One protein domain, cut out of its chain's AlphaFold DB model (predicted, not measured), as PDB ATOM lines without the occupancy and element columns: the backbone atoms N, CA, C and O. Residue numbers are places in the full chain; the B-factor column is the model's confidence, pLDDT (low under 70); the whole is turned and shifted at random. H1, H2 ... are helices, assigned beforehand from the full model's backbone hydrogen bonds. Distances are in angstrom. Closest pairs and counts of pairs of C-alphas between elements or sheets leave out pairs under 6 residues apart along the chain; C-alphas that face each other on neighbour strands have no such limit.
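What this domain is: This is residues 2 to 132 of the 173 residues of a protein of Haptolina ericina (UniProt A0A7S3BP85). Two long helices, H1 and H5, cross as a lopsided X, and H2 and H3 fold back over different parts of H1. H7 begins packed on H1 and H2 and runs nearly antiparallel to H5; H4 packs on H3, residues 64 to 70 stick out, and the short H6 packs on H5. The 131 printed residues have seven named helices, H1 to H7 in order, and no named strand: all helix, mostly crossed packing. The whole is compact, with a radius of gyration of the C-alphas of 15.9 A and spans of 48 by 40 by 25 A.

How they stand to each other: H1, residues 2 to 26, and H5, residues 78 to 99, are the hubs; they touch at a steep tilt of 63 degrees, closest at the C-alphas of Asp 7 and Gly 88, 4.7 A. H2, residues 33 to 44, makes a hairpin with H1, closest at C-alphas 20 and 36, 6.6 A. H3, residues 46 to 58, touches H1 at C-alphas 5 and 56, 5.7 A, and makes a hairpin with H4, residues 68 to 76, closest at C-alphas 54 and 75, 6.7 A. H6, residues 106 to 109, touches H5 at C-alphas 107 and 93, 5.9 A. H7, residues 111 to 130, touches H2 at C-alphas 115 and 37, 5.7 A. Every O i to N i+4 pair is within hydrogen-bond range in H3, H4 and H5, against 19 of 21 in H1, 6 of 8 in H2 and 15 of 16 in H7; H6 is too short for one.

Where its parts are: H1 runs 36.8 A from C-alpha 2 at (88.395, 103.487, 117.680), H5 31.6 A, and H7 29.4 A to C-alpha 130 at (92.903, 112.441, 139.631).

The domain as a whole: The C-alphas farthest apart, of Pro 28 and Asp 65, are 50.9 A apart. The printed part has no cut and no long link. Residue 46 and residues 121 to 132 have pLDDT under 70.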
ATOM      1  N   LEU A   2      88.007 103.761 116.276       89.38
ATOM      2  CA  LEU A   2      88.395 103.487 117.680       89.38
ATOM      3  C   LEU A   2      87.999 102.082 118.158       89.38
ATOM      4  O   LEU A   2      88.828 101.372 118.711       89.38
ATOM      5  N   GLY A   3      86.757 101.668 117.881       90.31
ATOM      6  CA  GLY A   3      86.279 100.320 118.202       90.31
ATOM      7  C   GLY A   3      87.163  99.212 117.622       90.31
ATOM      8  O   GLY A   3      87.519  98.298 118.350       90.31
ATOM      9  N   GLY A   4      87.588  99.348 116.362       91.06
ATOM     10  CA  GLY A   4      88.456  98.375 115.695       91.06
ATOM     11  C   GLY A   4      89.836  98.283 116.344       91.06
ATOM     12  O   GLY A   4      90.271  97.187 116.673       91.06
ATOM     13  N   ALA A   5      90.481  99.420 116.630       92.31
ATOM     14  CA  ALA A   5      91.755  99.423 117.356       92.31
ATOM     15  C   ALA A   5      91.621  98.798 118.754       92.31
ATOM     16  O   ALA A   5      92.438  97.972 119.151       92.31
ATOM     17  N   THR A   6      90.558  99.133 119.495       93.88
ATOM     18  CA  THR A   6      90.329  98.547 120.823       93.88
ATOM     19  C   THR A   6      89.957  97.066 120.775       93.88
ATOM     20  O   THR A   6      90.262  96.347 121.722       93.88
ATOM     21  N   ASP A   7      89.329  96.600 119.692       94.19
ATOM     22  CA  ASP A   7      89.046  95.182 119.467       94.19
ATOM     23  C   ASP A   7      90.342  94.415 119.156       94.19
ATOM     24  O   ASP A   7      90.547  93.334 119.706       94.19
ATOM     25  N   CYS A   8      91.262  94.983 118.370       93.56
ATOM     26  CA  CYS A   8      92.601  94.413 118.179       93.56
ATOM     27  C   CYS A   8      93.352  94.295 119.515       93.56
ATOM     28  O   CYS A   8      93.801  93.206 119.867       93.56
ATOM     29  N   CYS A   9      93.394  95.363 120.322       94.00
ATOM     30  CA  CYS A   9      93.993  95.297 121.661       94.00
ATOM     31  C   CYS A   9      93.305  94.253 122.556       94.00
ATOM     32  O   CYS A   9      93.963  93.589 123.355       94.00
ATOM     33  N   ALA A  10      91.979  94.101 122.458       95.19
ATOM     34  CA  ALA A  10      91.240  93.086 123.207       95.19
ATOM     35  C   ALA A  10      91.647  91.658 122.817       95.19
ATOM     36  O   ALA A  10      91.705  90.785 123.684       95.19
ATOM     37  N   GLU A  11      91.965  91.424 121.545       95.06
ATOM     38  CA  GLU A  11      92.464  90.132 121.076       95.06
ATOM     39  C   GLU A  11      93.880  89.860 121.579       95.06
ATOM     40  O   GLU A  11      94.123  88.794 122.152       95.06
ATOM     41  N   GLU A  12      94.775  90.845 121.452       94.38
ATOM     42  CA  GLU A  12      96.138  90.795 121.998       94.38
ATOM     43  C   GLU A  12      96.113  90.492 123.507       94.38
ATOM     44  O   GLU A  12      96.817  89.598 123.983       94.38
ATOM     45  N   TYR A  13      95.231  91.168 124.252       95.00
ATOM     46  CA  TYR A  13      95.000  90.920 125.673       95.00
ATOM     47  C   TYR A  13      94.614  89.469 125.957       95.00
ATOM     48  O   TYR A  13      95.206  88.831 126.828       95.00
ATOM     49  N   LEU A  14      93.611  88.944 125.248       95.44
ATOM     50  CA  LEU A  14      93.119  87.592 125.490       95.44
ATOM     51  C   LEU A  14      94.177  86.534 125.174       95.44
ATOM     52  O   LEU A  14      94.280  85.558 125.913       95.44
ATOM     53  N   LEU A  15      94.967  86.726 124.115       94.75
ATOM     54  CA  LEU A  15      96.077  85.831 123.775       94.75
ATOM     55  C   LEU A  15      97.162  85.839 124.857       94.75
ATOM     56  O   LEU A  15      97.633  84.779 125.270       94.75
ATOM     57  N   LEU A  16      97.524  87.022 125.357       94.38
ATOM     58  CA  LEU A  16      98.510  87.151 126.426       94.38
ATOM     59  C   LEU A  16      98.008  86.538 127.739       94.38
ATOM     60  O   LEU A  16      98.742  85.799 128.393       94.38
ATOM     61  N   ALA A  17      96.758  86.814 128.119       93.69
ATOM     62  CA  ALA A  17      96.153  86.262 129.326       93.69
ATOM     63  C   ALA A  17      96.095  84.729 129.271       93.69
ATOM     64  O   ALA A  17      96.476  84.066 130.233       93.69
ATOM     65  N   GLU A  18      95.692  84.163 128.132       93.81
ATOM     66  CA  GLU A  18      95.673  82.716 127.906       93.81
ATOM     67  C   GLU A  18      97.083  82.108 128.003       93.81
ATOM     68  O   GLU A  18      97.279  81.119 128.712       93.81
ATOM     69  N   SER A  19      98.083  82.740 127.379       93.88
ATOM     70  CA  SER A  19      99.485  82.309 127.459       93.88
ATOM     71  C   SER A  19     100.021  82.319 128.896       93.88
ATOM     72  O   SER A  19     100.665  81.360 129.323       93.88
ATOM     73  N   LEU A  20      99.716  83.360 129.677       93.12
ATOM     74  CA  LEU A  20     100.148  83.466 131.072       93.12
ATOM     75  C   LEU A  20      99.458  82.438 131.974       93.12
ATOM     76  O   LEU A  20     100.118  81.828 132.815       93.12
ATOM     77  N   VAL A  21      98.161  82.190 131.771       91.44
ATOM     78  CA  VAL A  21      97.424  81.140 132.494       91.44
ATOM     79  C   VAL A  21      98.027  79.762 132.205       91.44
ATOM     80  O   VAL A  21      98.233  78.975 133.130       91.44
ATOM     81  N   GLN A  22      98.368  79.476 130.945       92.62
ATOM     82  CA  GLN A  22      99.053  78.236 130.570       92.62
ATOM     83  C   GLN A  22     100.451  78.147 131.198       92.62
ATOM     84  O   GLN A  22     100.814  77.106 131.749       92.62
ATOM     85  N   ALA A  23     101.218  79.241 131.191       91.00
ATOM     86  CA  ALA A  23     102.532  79.301 131.825       91.00
ATOM     87  C   ALA A  23     102.460  79.066 133.344       91.00
ATOM     88  O   ALA A  23     103.330  78.393 133.895       91.00
ATOM     89  N   GLY A  24     101.405  79.537 134.019       90.12
ATOM     90  CA  GLY A  24     101.163  79.310 135.448       90.12
ATOM     91  C   GLY A  24     101.004  77.836 135.840       90.12
ATOM     92  O   GLY A  24     101.279  77.465 136.985       90.12
ATOM     93  N   ALA A  25     100.652  76.951 134.900       89.00
ATOM     94  CA  ALA A  25     100.653  75.510 135.156       89.00
ATOM     95  C   ALA A  25     102.070  74.992 135.473       89.00
ATOM     96  O   ALA A  25     102.248  74.142 136.354       89.00
ATOM     97  N   VAL A  26     103.076  75.556 134.797       92.94
ATOM     98  CA  VAL A  26     104.484  75.142 134.869       92.94
ATOM     99  C   VAL A  26     105.283  76.009 135.842       92.94
ATOM    100  O   VAL A  26     106.119  75.492 136.576       92.94
ATOM    101  N   VAL A  27     105.016  77.315 135.877       92.81
ATOM    102  CA  VAL A  27     105.773  78.314 136.639       92.81
ATOM    103  C   VAL A  27     105.034  78.643 137.944       92.81
ATOM    104  O   VAL A  27     104.017  79.338 137.908       92.81
ATOM    105  N   PRO A  28     105.525  78.202 139.122       88.56
ATOM    106  CA  PRO A  28     104.802  78.371 140.384       88.56
ATOM    107  C   PRO A  28     104.539  79.830 140.770       88.56
ATOM    108  O   PRO A  28     103.519  80.117 141.391       88.56
ATOM    109  N   SER A  29     105.423  80.753 140.379       88.19
ATOM    110  CA  SER A  29     105.275  82.186 140.657       88.19
ATOM    111  C   SER A  29     104.145  82.859 139.874       88.19
ATOM    112  O   SER A  29     103.788  83.977 140.214       88.19
ATOM    113  N   LEU A  30     103.566  82.196 138.866       88.88
ATOM    114  CA  LEU A  30     102.443  82.696 138.062       88.88
ATOM    115  C   LEU A  30     101.120  81.976 138.380       88.88
ATOM    116  O   LEU A  30     100.177  82.039 137.599       88.88
ATOM    117  N   ARG A  31     101.037  81.247 139.500       89.00
ATOM    118  CA  ARG A  31      99.824  80.491 139.866       89.00
ATOM    119  C   ARG A  31      98.736  81.331 140.520       89.00
ATOM    120  O   ARG A  31      97.578  80.924 140.482       89.00
ATOM    121  N   SER A  32      99.100  82.437 141.166       91.19
ATOM    122  CA  SER A  32      98.123  83.319 141.802       91.19
ATOM    123  C   SER A  32      97.542  84.306 140.797       91.19
ATOM    124  O   SER A  32      98.222  84.752 139.869       91.19
ATOM    125  N   ASP A  33      96.279  84.672 141.009       88.50
ATOM    126  CA  ASP A  33      95.591  85.650 140.168       88.50
ATOM    127  C   ASP A  33      96.260  87.032 140.284       88.50
ATOM    128  O   ASP A  33      96.346  87.748 139.290       88.50
ATOM    129  N   GLU A  34      96.833  87.372 141.445       87.38
ATOM    130  CA  GLU A  34      97.625  88.590 141.638       87.38
ATOM    131  C   GLU A  34      98.889  88.603 140.772       87.38
ATOM    132  O   GLU A  34      99.153  89.593 140.099       87.38
ATOM    133  N   ALA A  35      99.646  87.502 140.720       88.50
ATOM    134  CA  ALA A  35     100.870  87.447 139.921       88.50
ATOM    135  C   ALA A  35     100.576  87.499 138.414       88.50
ATOM    136  O   ALA A  35     101.312  88.125 137.650       88.50
ATOM    137  N   LEU A  36      99.479  86.867 137.986       90.00
ATOM    138  CA  LEU A  36      98.990  86.956 136.610       90.00
ATOM    139  C   LEU A  36      98.537  88.381 136.272       90.00
ATOM    140  O   LEU A  36      98.866  88.886 135.197       90.00
ATOM    141  N   ALA A  37      97.820  89.042 137.185       87.81
ATOM    142  CA  ALA A  37      97.397  90.427 137.021       87.81
ATOM    143  C   ALA A  37      98.597  91.384 136.972       87.81
ATOM    144  O   ALA A  37      98.633  92.254 136.108       87.81
ATOM    145  N   ASP A  38      99.616  91.197 137.809       87.62
ATOM    146  CA  ASP A  38     100.840  92.007 137.773       87.62
ATOM    147  C   ASP A  38     101.611  91.809 136.459       87.62
ATOM    148  O   ASP A  38     102.054  92.776 135.829       87.62
ATOM    149  N   ALA A  39     101.729  90.561 135.994       88.38
ATOM    150  CA  ALA A  39     102.369  90.249 134.721       88.38
ATOM    151  C   ALA A  39     101.629  90.893 133.536       88.38
ATOM    152  O   ALA A  39     102.275  91.509 132.684       88.38
ATOM    153  N   LEU A  40     100.292  90.805 133.517       89.19
ATOM    154  CA  LEU A  40      99.425  91.454 132.526       89.19
ATOM    155  C   LEU A  40      99.458  92.979 132.631       89.19
ATOM    156  O   LEU A  40      99.405  93.667 131.612       89.19
ATOM    157  N   GLY A  41      99.566  93.522 133.842       83.62
ATOM    158  CA  GLY A  41      99.516  94.956 134.104       83.62
ATOM    159  C   GLY A  41     100.581  95.729 133.341       83.62
ATOM    160  O   GLY A  41     100.316  96.825 132.863       83.62
ATOM    161  N   ARG A  42     101.748  95.128 133.101       80.56
ATOM    162  CA  ARG A  42     102.810  95.745 132.287       80.56
ATOM    163  C   ARG A  42     102.410  96.003 130.832       80.56
ATOM    164  O   ARG A  42     102.991  96.877 130.201       80.56
ATOM    165  N   HIS A  43     101.425  95.273 130.318       75.12
ATOM    166  CA  HIS A  43     100.952  95.375 128.936       75.12
ATOM    167  C   HIS A  43      99.576  96.043 128.825       75.12
ATOM    168  O   HIS A  43      99.242  96.607 127.789       75.12
ATOM    169  N   VAL A  44      98.771  95.974 129.890       78.56
ATOM    170  CA  VAL A  44      97.336  96.308 129.860       78.56
ATOM    171  C   VAL A  44      96.988  97.437 130.832       78.56
ATOM    172  O   VAL A  44      95.857  97.924 130.834       78.56
ATOM    173  N   ALA A  45      97.943  97.903 131.649       77.94
ATOM    174  CA  ALA A  45      97.759  99.128 132.416       77.94
ATOM    175  C   ALA A  45      97.348 100.267 131.477       77.94
ATOM    176  O   ALA A  45      97.781 100.340 130.327       77.94
ATOM    177  N   SER A  46      96.511 101.166 131.988       69.25
ATOM    178  CA  SER A  46      95.851 102.218 131.210       69.25
ATOM    179  C   SER A  46      96.793 102.998 130.289       69.25
ATOM    180  O   SER A  46      96.420 103.269 129.152       69.25
ATOM    181  N   GLY A  47      98.017 103.301 130.734       78.69
ATOM    182  CA  GLY A  47      99.042 103.943 129.904       78.69
ATOM    183  C   GLY A  47      99.501 103.093 128.714       78.69
ATOM    184  O   GLY A  47      99.499 103.580 127.587       78.69
ATOM    185  N   ALA A  48      99.829 101.819 128.941       84.12
ATOM    186  CA  ALA A  48     100.261 100.898 127.888       84.12
ATOM    187  C   ALA A  48      99.134 100.621 126.878       84.12
ATOM    188  O   ALA A  48      99.363 100.645 125.670       84.12
ATOM    189  N   LEU A  49      97.896 100.451 127.362       87.19
ATOM    190  CA  LEU A  49      96.730 100.297 126.491       87.19
ATOM    191  C   LEU A  49      96.510 101.543 125.623       87.19
ATOM    192  O   LEU A  49      96.269 101.414 124.426       87.19
ATOM    193  N   LEU A  50      96.569 102.739 126.216       88.06
ATOM    194  CA  LEU A  50      96.397 103.990 125.477       88.06
ATOM    195  C   LEU A  50      97.447 104.147 124.389       88.06
ATOM    196  O   LEU A  50      97.095 104.476 123.259       88.06
ATOM    197  N   GLN A  51      98.710 103.880 124.720       89.25
ATOM    198  CA  GLN A  51      99.797 103.927 123.755       89.25
ATOM    199  C   GLN A  51      99.547 102.947 122.603       89.25
ATOM    200  O   GLN A  51      99.567 103.351 121.442       89.25
ATOM    201  N   ARG A  52      99.210 101.689 122.912       90.50
ATOM    202  CA  ARG A  52      98.953 100.672 121.887       90.50
ATOM    203  C   ARG A  52      97.771 101.030 120.985       90.50
ATOM    204  O   ARG A  52      97.835 100.867 119.770       90.50
ATOM    205  N   VAL A  53      96.695 101.563 121.564       90.56
ATOM    206  CA  VAL A  53      95.544 102.051 120.793       90.56
ATOM    207  C   VAL A  53      95.955 103.216 119.892       90.56
ATOM    208  O   VAL A  53      95.531 103.257 118.744       90.56
ATOM    209  N   GLN A  54      96.787 104.147 120.362       89.62
ATOM    210  CA  GLN A  54      97.267 105.257 119.534       89.62
ATOM    211  C   GLN A  54      98.095 104.777 118.339       89.62
ATOM    212  O   GLN A  54      97.857 105.268 117.237       89.62
ATOM    213  N   GLU A  55      98.992 103.809 118.532       90.75
ATOM    214  CA  GLU A  55      99.772 103.185 117.449       90.75
ATOM    215  C   GLU A  55      98.846 102.603 116.369       90.75
ATOM    216  O   GLU A  55      98.913 102.997 115.207       90.75
ATOM    217  N   LEU A  56      97.885 101.759 116.759       90.44
ATOM    218  CA  LEU A  56      96.939 101.134 115.822       90.44
ATOM    219  C   LEU A  56      96.042 102.140 115.092       90.44
ATOM    220  O   LEU A  56      95.578 101.887 113.981       90.44
ATOM    221  N   LEU A  57      95.735 103.265 115.736       89.12
ATOM    222  CA  LEU A  57      94.913 104.320 115.157       89.12
ATOM    223  C   LEU A  57      95.687 105.182 114.155       89.12
ATOM    224  O   LEU A  57      95.058 105.724 113.250       89.12
ATOM    225  N   GLN A  58      97.010 105.311 114.297       86.88
ATOM    226  CA  GLN A  58      97.869 105.998 113.321       86.88
ATOM    227  C   GLN A  58      97.974 105.223 112.002       86.88
ATOM    228  O   GLN A  58      98.131 105.829 110.946       86.88
ATOM    229  N   GLU A  59      97.837 103.900 112.056       86.69
ATOM    230  CA  GLU A  59      97.847 103.019 110.882       86.69
ATOM    231  C   GLU A  59      96.499 102.988 110.140       86.69
ATOM    232  O   GLU A  59      96.402 102.446 109.039       86.69
ATOM    233  N   GLN A  60      95.444 103.561 110.725       84.50
ATOM    234  CA  GLN A  60      94.093 103.522 110.173       84.50
ATOM    235  C   GLN A  60      93.641 104.902 109.690       84.50
ATOM    236  O   GLN A  60      93.775 105.882 110.427       84.50
ATOM    237  N   PRO A  61      93.010 104.996 108.506       83.50
ATOM    238  CA  PRO A  61      92.434 106.250 108.051       83.50
ATOM    239  C   PRO A  61      91.325 106.711 109.005       83.50
ATOM    240  O   PRO A  61      90.541 105.905 109.524       83.50
ATOM    241  N   LEU A  62      91.257 108.025 109.223       86.31
ATOM    242  CA  LEU A  62      90.171 108.639 109.979       86.31
ATOM    243  C   LEU A  62      88.837 108.433 109.230       86.31
ATOM    244  O   LEU A  62      88.820 108.543 108.001       86.31
ATOM    245  N   PRO A  63      87.718 108.157 109.926       84.94
ATOM    246  CA  PRO A  63      86.399 108.137 109.295       84.94
ATOM    247  C   PRO A  63      86.065 109.484 108.641       84.94
ATOM    248  O   PRO A  63      86.342 110.530 109.227       84.94
ATOM    249  N   CYS A  64      85.455 109.465 107.452       82.06
ATOM    250  CA  CYS A  64      85.140 110.671 106.668       82.06
ATOM    251  C   CYS A  64      84.212 111.659 107.400       82.06
ATOM    252  O   CYS A  64      84.184 112.844 107.091       82.06
ATOM    253  N   ASP A  65      83.436 111.144 108.343       86.56
ATOM    254  CA  ASP A  65      82.442 111.813 109.172       86.56
ATOM    255  C   ASP A  65      82.993 112.298 110.525       86.56
ATOM    256  O   ASP A  65      82.278 112.959 111.272       86.56
ATOM    257  N   MET A  66      84.261 112.010 110.844       83.44
ATOM    258  CA  MET A  66      84.882 112.362 112.122       83.44
ATOM    259  C   MET A  66      85.891 113.503 111.970       83.44
ATOM    260  O   MET A  66      86.842 113.427 111.193       83.44
ATOM    261  N   GLY A  67      85.734 114.554 112.779       83.88
ATOM    262  CA  GLY A  67      86.697 115.653 112.833       83.88
ATOM    263  C   GLY A  67      88.013 115.250 113.514       83.88
ATOM    264  O   GLY A  67      88.025 114.494 114.487       83.88
ATOM    265  N   HIS A  68      89.140 115.817 113.072       82.44
ATOM    266  CA  HIS A  68      90.464 115.544 113.656       82.44
ATOM    267  C   HIS A  68      90.537 115.857 115.162       82.44
ATOM    268  O   HIS A  68      91.150 115.100 115.920       82.44
ATOM    269  N   ALA A  69      89.893 116.946 115.597       83.69
ATOM    270  CA  ALA A  69      89.833 117.350 117.003       83.69
ATOM    271  C   ALA A  69      89.013 116.366 117.855       83.69
ATOM    272  O   ALA A  69      89.440 115.985 118.943       83.69
ATOM    273  N   GLU A  70      87.882 115.888 117.334       84.31
ATOM    274  CA  GLU A  70      87.050 114.878 117.996       84.31
ATOM    275  C   GLU A  70      87.810 113.553 118.140       84.31
ATOM    276  O   GLU A  70      87.898 112.991 119.232       84.31
ATOM    277  N   ALA A  71      88.469 113.103 117.069       83.00
ATOM    278  CA  ALA A  71      89.312 111.914 117.103       83.00
ATOM    279  C   ALA A  71      90.494 112.053 118.083       83.00
ATOM    280  O   ALA A  71      90.893 111.081 118.728       83.00
ATOM    281  N   ALA A  72      91.089 113.247 118.199       84.31
ATOM    282  CA  ALA A  72      92.137 113.550 119.179       84.31
ATOM    283  C   ALA A  72      91.621 113.470 120.621       84.31
ATOM    284  O   ALA A  72      92.265 112.849 121.469       84.31
ATOM    285  N   LEU A  73      90.436 114.015 120.889       85.50
ATOM    286  CA  LEU A  73      89.809 113.959 122.205       85.50
ATOM    287  C   LEU A  73      89.458 112.517 122.591       85.50
ATOM    288  O   LEU A  73      89.803 112.059 123.677       85.50
ATOM    289  N   MET A  74      88.845 111.750 121.687       84.06
ATOM    290  CA  MET A  74      88.451 110.368 121.979       84.06
ATOM    291  C   MET A  74      89.647 109.449 122.258       84.06
ATOM    292  O   MET A  74      89.571 108.627 123.172       84.06
ATOM    293  N   ARG A  75      90.748 109.576 121.498       84.19
ATOM    294  CA  ARG A  75      91.945 108.727 121.675       84.19
ATOM    295  C   ARG A  75      92.792 109.110 122.892       84.19
ATOM    296  O   ARG A  75      93.580 108.296 123.364       84.19
ATOM    297  N   SER A  76      92.651 110.343 123.377       83.88
ATOM    298  CA  SER A  76      93.348 110.836 124.569       83.88
ATOM    299  C   SER A  76      92.524 110.686 125.844       83.88
ATOM    300  O   SER A  76      93.108 110.775 126.917       83.88
ATOM    301  N   HIS A  77      91.215 110.411 125.753       86.56
ATOM    302  CA  HIS A  77      90.330 110.251 126.906       86.56
ATOM    303  C   HIS A  77      90.352 108.813 127.469       86.56
ATOM    304  O   HIS A  77      89.683 107.916 126.931       86.56
ATOM    305  N   PRO A  78      91.057 108.559 128.589       85.81
ATOM    306  CA  PRO A  78      91.322 107.200 129.061       85.81
ATOM    307  C   PRO A  78      90.074 106.374 129.427       85.81
ATOM    308  O   PRO A  78      90.022 105.201 129.047       85.81
ATOM    309  N   PRO A  79      89.026 106.942 130.064       87.75
ATOM    310  CA  PRO A  79      87.794 106.203 130.338       87.75
ATOM    311  C   PRO A  79      87.082 105.707 129.075       87.75
ATOM    312  O   PRO A  79      86.536 104.604 129.078       87.75
ATOM    313  N   THR A  80      87.100 106.492 127.990       89.19
ATOM    314  CA  THR A  80      86.471 106.098 126.718       89.19
ATOM    315  C   THR A  80      87.204 104.913 126.105       89.19
ATOM    316  O   THR A  80      86.569 103.921 125.740       89.19
ATOM    317  N   VAL A  81      88.537 104.985 126.036       90.62
ATOM    318  CA  VAL A  81      89.372 103.904 125.496       90.62
ATOM    319  C   VAL A  81      89.212 102.632 126.328       90.62
ATOM    320  O   VAL A  81      88.977 101.559 125.774       90.62
ATOM    321  N   TRP A  82      89.235 102.754 127.657       90.81
ATOM    322  CA  TRP A  82      89.040 101.624 128.564       90.81
ATOM    323  C   TRP A  82      87.651 100.983 128.414       90.81
ATOM    324  O   TRP A  82      87.526  99.761 128.338       90.81
ATOM    325  N   ALA A  83      86.588 101.787 128.316       90.44
ATOM    326  CA  ALA A  83      85.231 101.280 128.112       90.44
ATOM    327  C   ALA A  83      85.080 100.542 126.770       90.44
ATOM    328  O   ALA A  83      84.455  99.476 126.718       90.44
ATOM    329  N   ALA A  84      85.667 101.081 125.698       93.12
ATOM    330  CA  ALA A  84      85.673 100.456 124.379       93.12
ATOM    331  C   ALA A  84      86.459  99.133 124.382       93.12
ATOM    332  O   ALA A  84      85.921  98.111 123.955       93.12
ATOM    333  N   PHE A  85      87.654  99.118 124.973       93.62
ATOM    334  CA  PHE A  85      88.472  97.918 125.159       93.62
ATOM    335  C   PHE A  85      87.736  96.817 125.935       93.62
ATOM    336  O   PHE A  85      87.611  95.691 125.454       93.62
ATOM    337  N   ARG A  86      87.134  97.137 127.090       93.50
ATOM    338  CA  ARG A  86      86.339  96.167 127.873       93.50
ATOM    339  C   ARG A  86      85.172  95.592 127.082       93.50
ATOM    340  O   ARG A  86      84.840  94.410 127.218       93.50
ATOM    341  N   ARG A  87      84.517  96.427 126.269       94.31
ATOM    342  CA  ARG A  87      83.436  95.984 125.385       94.31
ATOM    343  C   ARG A  87      83.958  94.985 124.349       94.31
ATOM    344  O   ARG A  87      83.284  93.974 124.150       94.31
ATOM    345  N   GLY A  88      85.132  95.240 123.771       95.06
ATOM    346  CA  GLY A  88      85.826  94.336 122.852       95.06
ATOM    347  C   GLY A  88      86.155  92.992 123.498       95.06
ATOM    348  O   GLY A  88      85.716  91.951 123.004       95.06
ATOM    349  N   VAL A  89      86.788  92.997 124.680       95.00
ATOM    350  CA  VAL A  89      87.120  91.762 125.422       95.00
ATOM    351  C   VAL A  89      85.865  90.925 125.683       95.00
ATOM    352  O   VAL A  89      85.831  89.724 125.411       95.00
ATOM    353  N   ARG A  90      84.782  91.562 126.143       94.69
ATOM    354  CA  ARG A  90      83.496  90.885 126.362       94.69
ATOM    355  C   ARG A  90      82.937  90.269 125.077       94.69
ATOM    356  O   ARG A  90      82.427  89.149 125.114       94.69
ATOM    357  N   ALA A  91      82.963  91.004 123.966       93.75
ATOM    358  CA  ALA A  91      82.447  90.522 122.687       93.75
ATOM    359  C   ALA A  91      83.238  89.302 122.192       93.75
ATOM    360  O   ALA A  91      82.642  88.303 121.783       93.75
ATOM    361  N   GLN A  92      84.563  89.343 122.312       94.81
ATOM    362  CA  GLN A  92      85.433  88.249 121.897       94.81
ATOM    363  C   GLN A  92      85.293  87.008 122.777       94.81
ATOM    364  O   GLN A  92      85.187  85.908 122.243       94.81
ATOM    365  N   LEU A  93      85.208  87.154 124.102       93.88
ATOM    366  CA  LEU A  93      84.986  86.013 124.994       93.88
ATOM    367  C   LEU A  93      83.655  85.305 124.702       93.88
ATOM    368  O   LEU A  93      83.608  84.075 124.631       93.88
ATOM    369  N   ARG A  94      82.581  86.071 124.461       92.94
ATOM    370  CA  ARG A  94      81.287  85.519 124.022       92.94
ATOM    371  C   ARG A  94      81.420  84.776 122.695       92.94
ATOM    372  O   ARG A  94      80.938  83.654 122.573       92.94
ATOM    373  N   ARG A  95      82.118  85.364 121.717       92.12
ATOM    374  CA  ARG A  95      82.380  84.724 120.419       92.12
ATOM    375  C   ARG A  95      83.143  83.406 120.582       92.12
ATOM    376  O   ARG A  95      82.703  82.398 120.040       92.12
ATOM    377  N   ARG A  96      84.239  83.388 121.350       91.38
ATOM    378  CA  ARG A  96      85.048  82.180 121.606       91.38
ATOM    379  C   ARG A  96      84.214  81.065 122.241       91.38
ATOM    380  O   ARG A  96      84.327  79.919 121.822       91.38
ATOM    381  N   ARG A  97      83.334  81.392 123.194       88.12
ATOM    382  CA  ARG A  97      82.432  80.406 123.812       88.12
ATOM    383  C   ARG A  97      81.397  79.837 122.859       88.12
ATOM    384  O   ARG A  97      81.207  78.626 122.838       88.12
ATOM    385  N   ARG A  98      80.772  80.689 122.044       88.19
ATOM    386  CA  ARG A  98      79.828  80.237 121.012       88.19
ATOM    387  C   ARG A  98      80.481  79.249 120.054       88.19
ATOM    388  O   ARG A  98      79.872  78.242 119.721       88.19
ATOM    389  N   LEU A  99      81.738  79.494 119.680       88.50
ATOM    390  CA  LEU A  99      82.519  78.575 118.843       88.50
ATOM    391  C   LEU A  99      82.843  77.241 119.538       88.50
ATOM    392  O   LEU A  99      83.040  76.240 118.858       88.50
ATOM    393  N   ARG A 100      82.878  77.210 120.876       88.56
ATOM    394  CA  ARG A 100      83.073  75.997 121.691       88.56
ATOM    395  C   ARG A 100      81.757  75.316 122.098       88.56
ATOM    396  O   ARG A 100      81.801  74.339 122.836       88.56
ATOM    397  N   TYR A 101      80.604  75.811 121.633       82.38
ATOM    398  CA  TYR A 101      79.266  75.335 122.025       82.38
ATOM    399  C   TYR A 101      79.019  75.355 123.546       82.38
ATOM    400  O   TYR A 101      78.261  74.551 124.086       82.38
ATOM    401  N   GLU A 102      79.655  76.289 124.254       80.06
ATOM    402  CA  GLU A 102      79.484  76.463 125.697       80.06
ATOM    403  C   GLU A 102      78.323  77.416 126.022       80.06
ATOM    404  O   GLU A 102      77.955  78.275 125.218       80.06
ATOM    405  N   ALA A 103      77.785  77.324 127.244       77.50
ATOM    406  CA  ALA A 103      76.761  78.246 127.731       77.50
ATOM    407  C   ALA A 103      77.217  79.719 127.646       77.50
ATOM    408  O   ALA A 103      78.344  80.065 128.034       77.50
ATOM    409  N   ASP A 104      76.300  80.581 127.196       73.94
ATOM    410  CA  ASP A 104      76.558  81.971 126.778       73.94
ATOM    411  C   ASP A 104      76.907  82.917 127.952       73.94
ATOM    412  O   ASP A 104      77.349  84.042 127.726       73.94
ATOM    413  N   ASP A 105      76.771  82.471 129.209       75.25
ATOM    414  CA  ASP A 105      77.036  83.280 130.413       75.25
ATOM    415  C   ASP A 105      78.349  82.962 131.134       75.25
ATOM    416  O   ASP A 105      78.859  83.795 131.892       75.25
ATOM    417  N   GLY A 106      78.957  81.800 130.889       83.06
ATOM    418  CA  GLY A 106      80.145  81.402 131.652       83.06
ATOM    419  C   GLY A 106      81.413  82.186 131.293       83.06
ATOM    420  O   GLY A 106      82.421  82.061 131.983       83.06
ATOM    421  N   TRP A 107      81.389  83.053 130.271       88.19
ATOM    422  CA  TRP A 107      82.526  83.935 129.966       88.19
ATOM    423  C   TRP A 107      82.837  84.886 131.126       88.19
ATOM    424  O   TRP A 107      83.984  85.271 131.310       88.19
ATOM    425  N   ARG A 108      81.837  85.227 131.952       90.62
ATOM    426  CA  ARG A 108      82.031  86.057 133.154       90.62
ATOM    427  C   ARG A 108      82.883  85.374 134.225       90.62
ATOM    428  O   ARG A 108      83.329  86.042 135.152       90.62
ATOM    429  N   GLN A 109      83.044  84.059 134.126       89.56
ATOM    430  CA  GLN A 109      83.827  83.235 135.043       89.56
ATOM    431  C   GLN A 109      85.178  82.840 134.430       89.56
ATOM    432  O   GLN A 109      85.953  82.140 135.073       89.56
ATOM    433  N   SER A 110      85.468  83.266 133.193       91.19
ATOM    434  CA  SER A 110      86.752  82.980 132.562       91.19
ATOM    435  C   SER A 110      87.874  83.725 133.285       91.19
ATOM    436  O   SER A 110      87.679  84.841 133.779       91.19
ATOM    437  N   LYS A 111      89.059  83.110 133.357       91.12
ATOM    438  CA  LYS A 111      90.208  83.703 134.050       91.12
ATOM    439  C   LYS A 111      90.601  85.042 133.435       91.12
ATOM    440  O   LYS A 111      90.829  86.000 134.160       91.12
ATOM    441  N   GLU A 112      90.556  85.149 132.115       93.31
ATOM    442  CA  GLU A 112      90.854  86.373 131.375       93.31
ATOM    443  C   GLU A 112      89.882  87.503 131.739       93.31
ATOM    444  O   GLU A 112      90.286  88.658 131.859       93.31
ATOM    445  N   TRP A 113      88.599  87.199 131.964       93.00
ATOM    446  CA  TRP A 113      87.643  88.206 132.419       93.00
ATOM    447  C   TRP A 113      87.881  88.622 133.873       93.00
ATOM    448  O   TRP A 113      87.787  89.807 134.201       93.00
ATOM    449  N   LEU A 114      88.185  87.667 134.755       91.94
ATOM    450  CA  LEU A 114      88.462  87.954 136.164       91.94
ATOM    451  C   LEU A 114      89.718  88.821 136.319       91.94
ATOM    452  O   LEU A 114      89.674  89.811 137.049       91.94
ATOM    453  N   LEU A 115      90.781  88.529 135.566       90.69
ATOM    454  CA  LEU A 115      92.005  89.334 135.532       90.69
ATOM    455  C   LEU A 115      91.732  90.759 135.034       90.69
ATOM    456  O   LEU A 115      92.209  91.721 135.629       90.69
ATOM    457  N   LEU A 116      90.868  90.929 134.026       90.81
ATOM    458  CA  LEU A 116      90.484  92.262 133.552       90.81
ATOM    459  C   LEU A 116      89.810  93.094 134.657       90.81
ATOM    460  O   LEU A 116      90.039  94.300 134.775       90.81
ATOM    461  N   ARG A 117      88.992  92.452 135.502       89.12
ATOM    462  CA  ARG A 117      88.313  93.120 136.621       89.12
ATOM    463  C   ARG A 117      89.267  93.586 137.722       89.12
ATOM    464  O   ARG A 117      88.917  94.533 138.425       89.12
ATOM    465  N   HIS A 118      90.446  92.978 137.870       85.31
ATOM    466  CA  HIS A 118      91.463  93.490 138.795       85.31
ATOM    467  C   HIS A 118      91.924  94.896 138.387       85.31
ATOM    468  O   HIS A 118      92.047  95.777 139.240       85.31
ATOM    469  N   PHE A 119      92.070  95.154 137.085       81.62
ATOM    470  CA  PHE A 119      92.429  96.482 136.585       81.62
ATOM    471  C   PHE A 119      91.302  97.505 136.751       81.62
ATOM    472  O   PHE A 119      91.579  98.659 137.065       81.62
ATOM    473  N   ASP A 120      90.032  97.093 136.635       76.75
ATOM    474  CA  ASP A 120      88.882  97.974 136.898       76.75
ATOM    475  C   ASP A 120      88.890  98.522 138.335       76.75
ATOM    476  O   ASP A 120      88.601  99.701 138.558       76.75
ATOM    477  N   ALA A 121      89.235  97.680 139.317       67.44
ATOM    478  CA  ALA A 121      89.321  98.091 140.715       67.44
ATOM    479  C   ALA A 121      90.452  99.110 140.936       67.44
ATOM    480  O   ALA A 121      90.241 100.128 141.597       67.44
ATOM    481  N   GLY A 122      91.623  98.884 140.330       65.25
ATOM    482  CA  GLY A 122      92.744  99.829 140.377       65.25
ATOM    483  C   GLY A 122      92.435 101.157 139.676       65.25
ATOM    484  O   GLY A 122      92.742 102.231 140.198       65.25
ATOM    485  N   TYR A 123      91.743 101.099 138.537       61.06
ATOM    486  CA  TYR A 123      91.379 102.273 137.750       61.06
ATOM    487  C   TYR A 123      90.333 103.149 138.451       61.06
ATOM    488  O   TYR A 123      90.467 104.371 138.483       61.06
ATOM    489  N   ALA A 124      89.325 102.546 139.090       58.47
ATOM    490  CA  ALA A 124      88.338 103.279 139.885       58.47
ATOM    491  C   ALA A 124      88.979 104.047 141.056       58.47
ATOM    492  O   ALA A 124      88.515 105.129 141.417       58.47
ATOM    493  N   VAL A 125      90.061 103.515 141.634       57.72
ATOM    494  CA  VAL A 125      90.823 104.180 142.701       57.72
ATOM    495  C   VAL A 125      91.664 105.336 142.148       57.72
ATOM    496  O   VAL A 125      91.698 106.404 142.758       57.72
ATOM    497  N   GLN A 126      92.300 105.168 140.986       56.97
ATOM    498  CA  GLN A 126      93.105 106.215 140.345       56.97
ATOM    499  C   GLN A 126      92.251 107.367 139.795       56.97
ATOM    500  O   GLN A 126      92.572 108.528 140.043       56.97
ATOM    501  N   ALA A 127      91.124 107.073 139.140       54.97
ATOM    502  CA  ALA A 127      90.200 108.087 138.627       54.97
ATOM    503  C   ALA A 127      89.649 108.993 139.746       54.97
ATOM    504  O   ALA A 127      89.536 110.205 139.573       54.97
ATOM    505  N   ARG A 128      89.383 108.431 140.936       54.38
ATOM    506  CA  ARG A 128      88.962 109.204 142.120       54.38
ATOM    507  C   ARG A 128      90.057 110.125 142.665       54.38
ATOM    508  O   ARG A 128      89.727 111.167 143.217       54.38
ATOM    509  N   ARG A 129      91.333 109.755 142.520       54.38
ATOM    510  CA  ARG A 129      92.480 110.567 142.972       54.38
ATOM    511  C   ARG A 129      92.862 111.661 141.971       54.38
ATOM    512  O   ARG A 129      93.280 112.731 142.396       54.38
ATOM    513  N   GLY A 130      92.692 111.421 140.668       49.88
ATOM    514  CA  GLY A 130      92.903 112.441 139.631       49.88
ATOM    515  C   GLY A 130      91.837 113.543 139.649       49.88
ATOM    516  O   GLY A 130      92.156 114.717 139.494       49.88
ATOM    517  N   SER A 131      90.583 113.190 139.960       46.69
ATOM    518  CA  SER A 131      89.455 114.134 139.977       46.69
ATOM    519  C   SER A 131      89.542 115.225 141.056       46.69
ATOM    520  O   SER A 131      88.827 116.219 140.955       46.69
ATOM    521  N   THR A 132      90.380 115.071 142.087       47.44
ATOM    522  CA  THR A 132      90.570 116.100 143.128       47.44
ATOM    523  C   THR A 132      91.731 117.052 142.846       47.44
ATOM    524  O   THR A 132      91.803 118.101 143.480       47.44
TER     525      THR A 132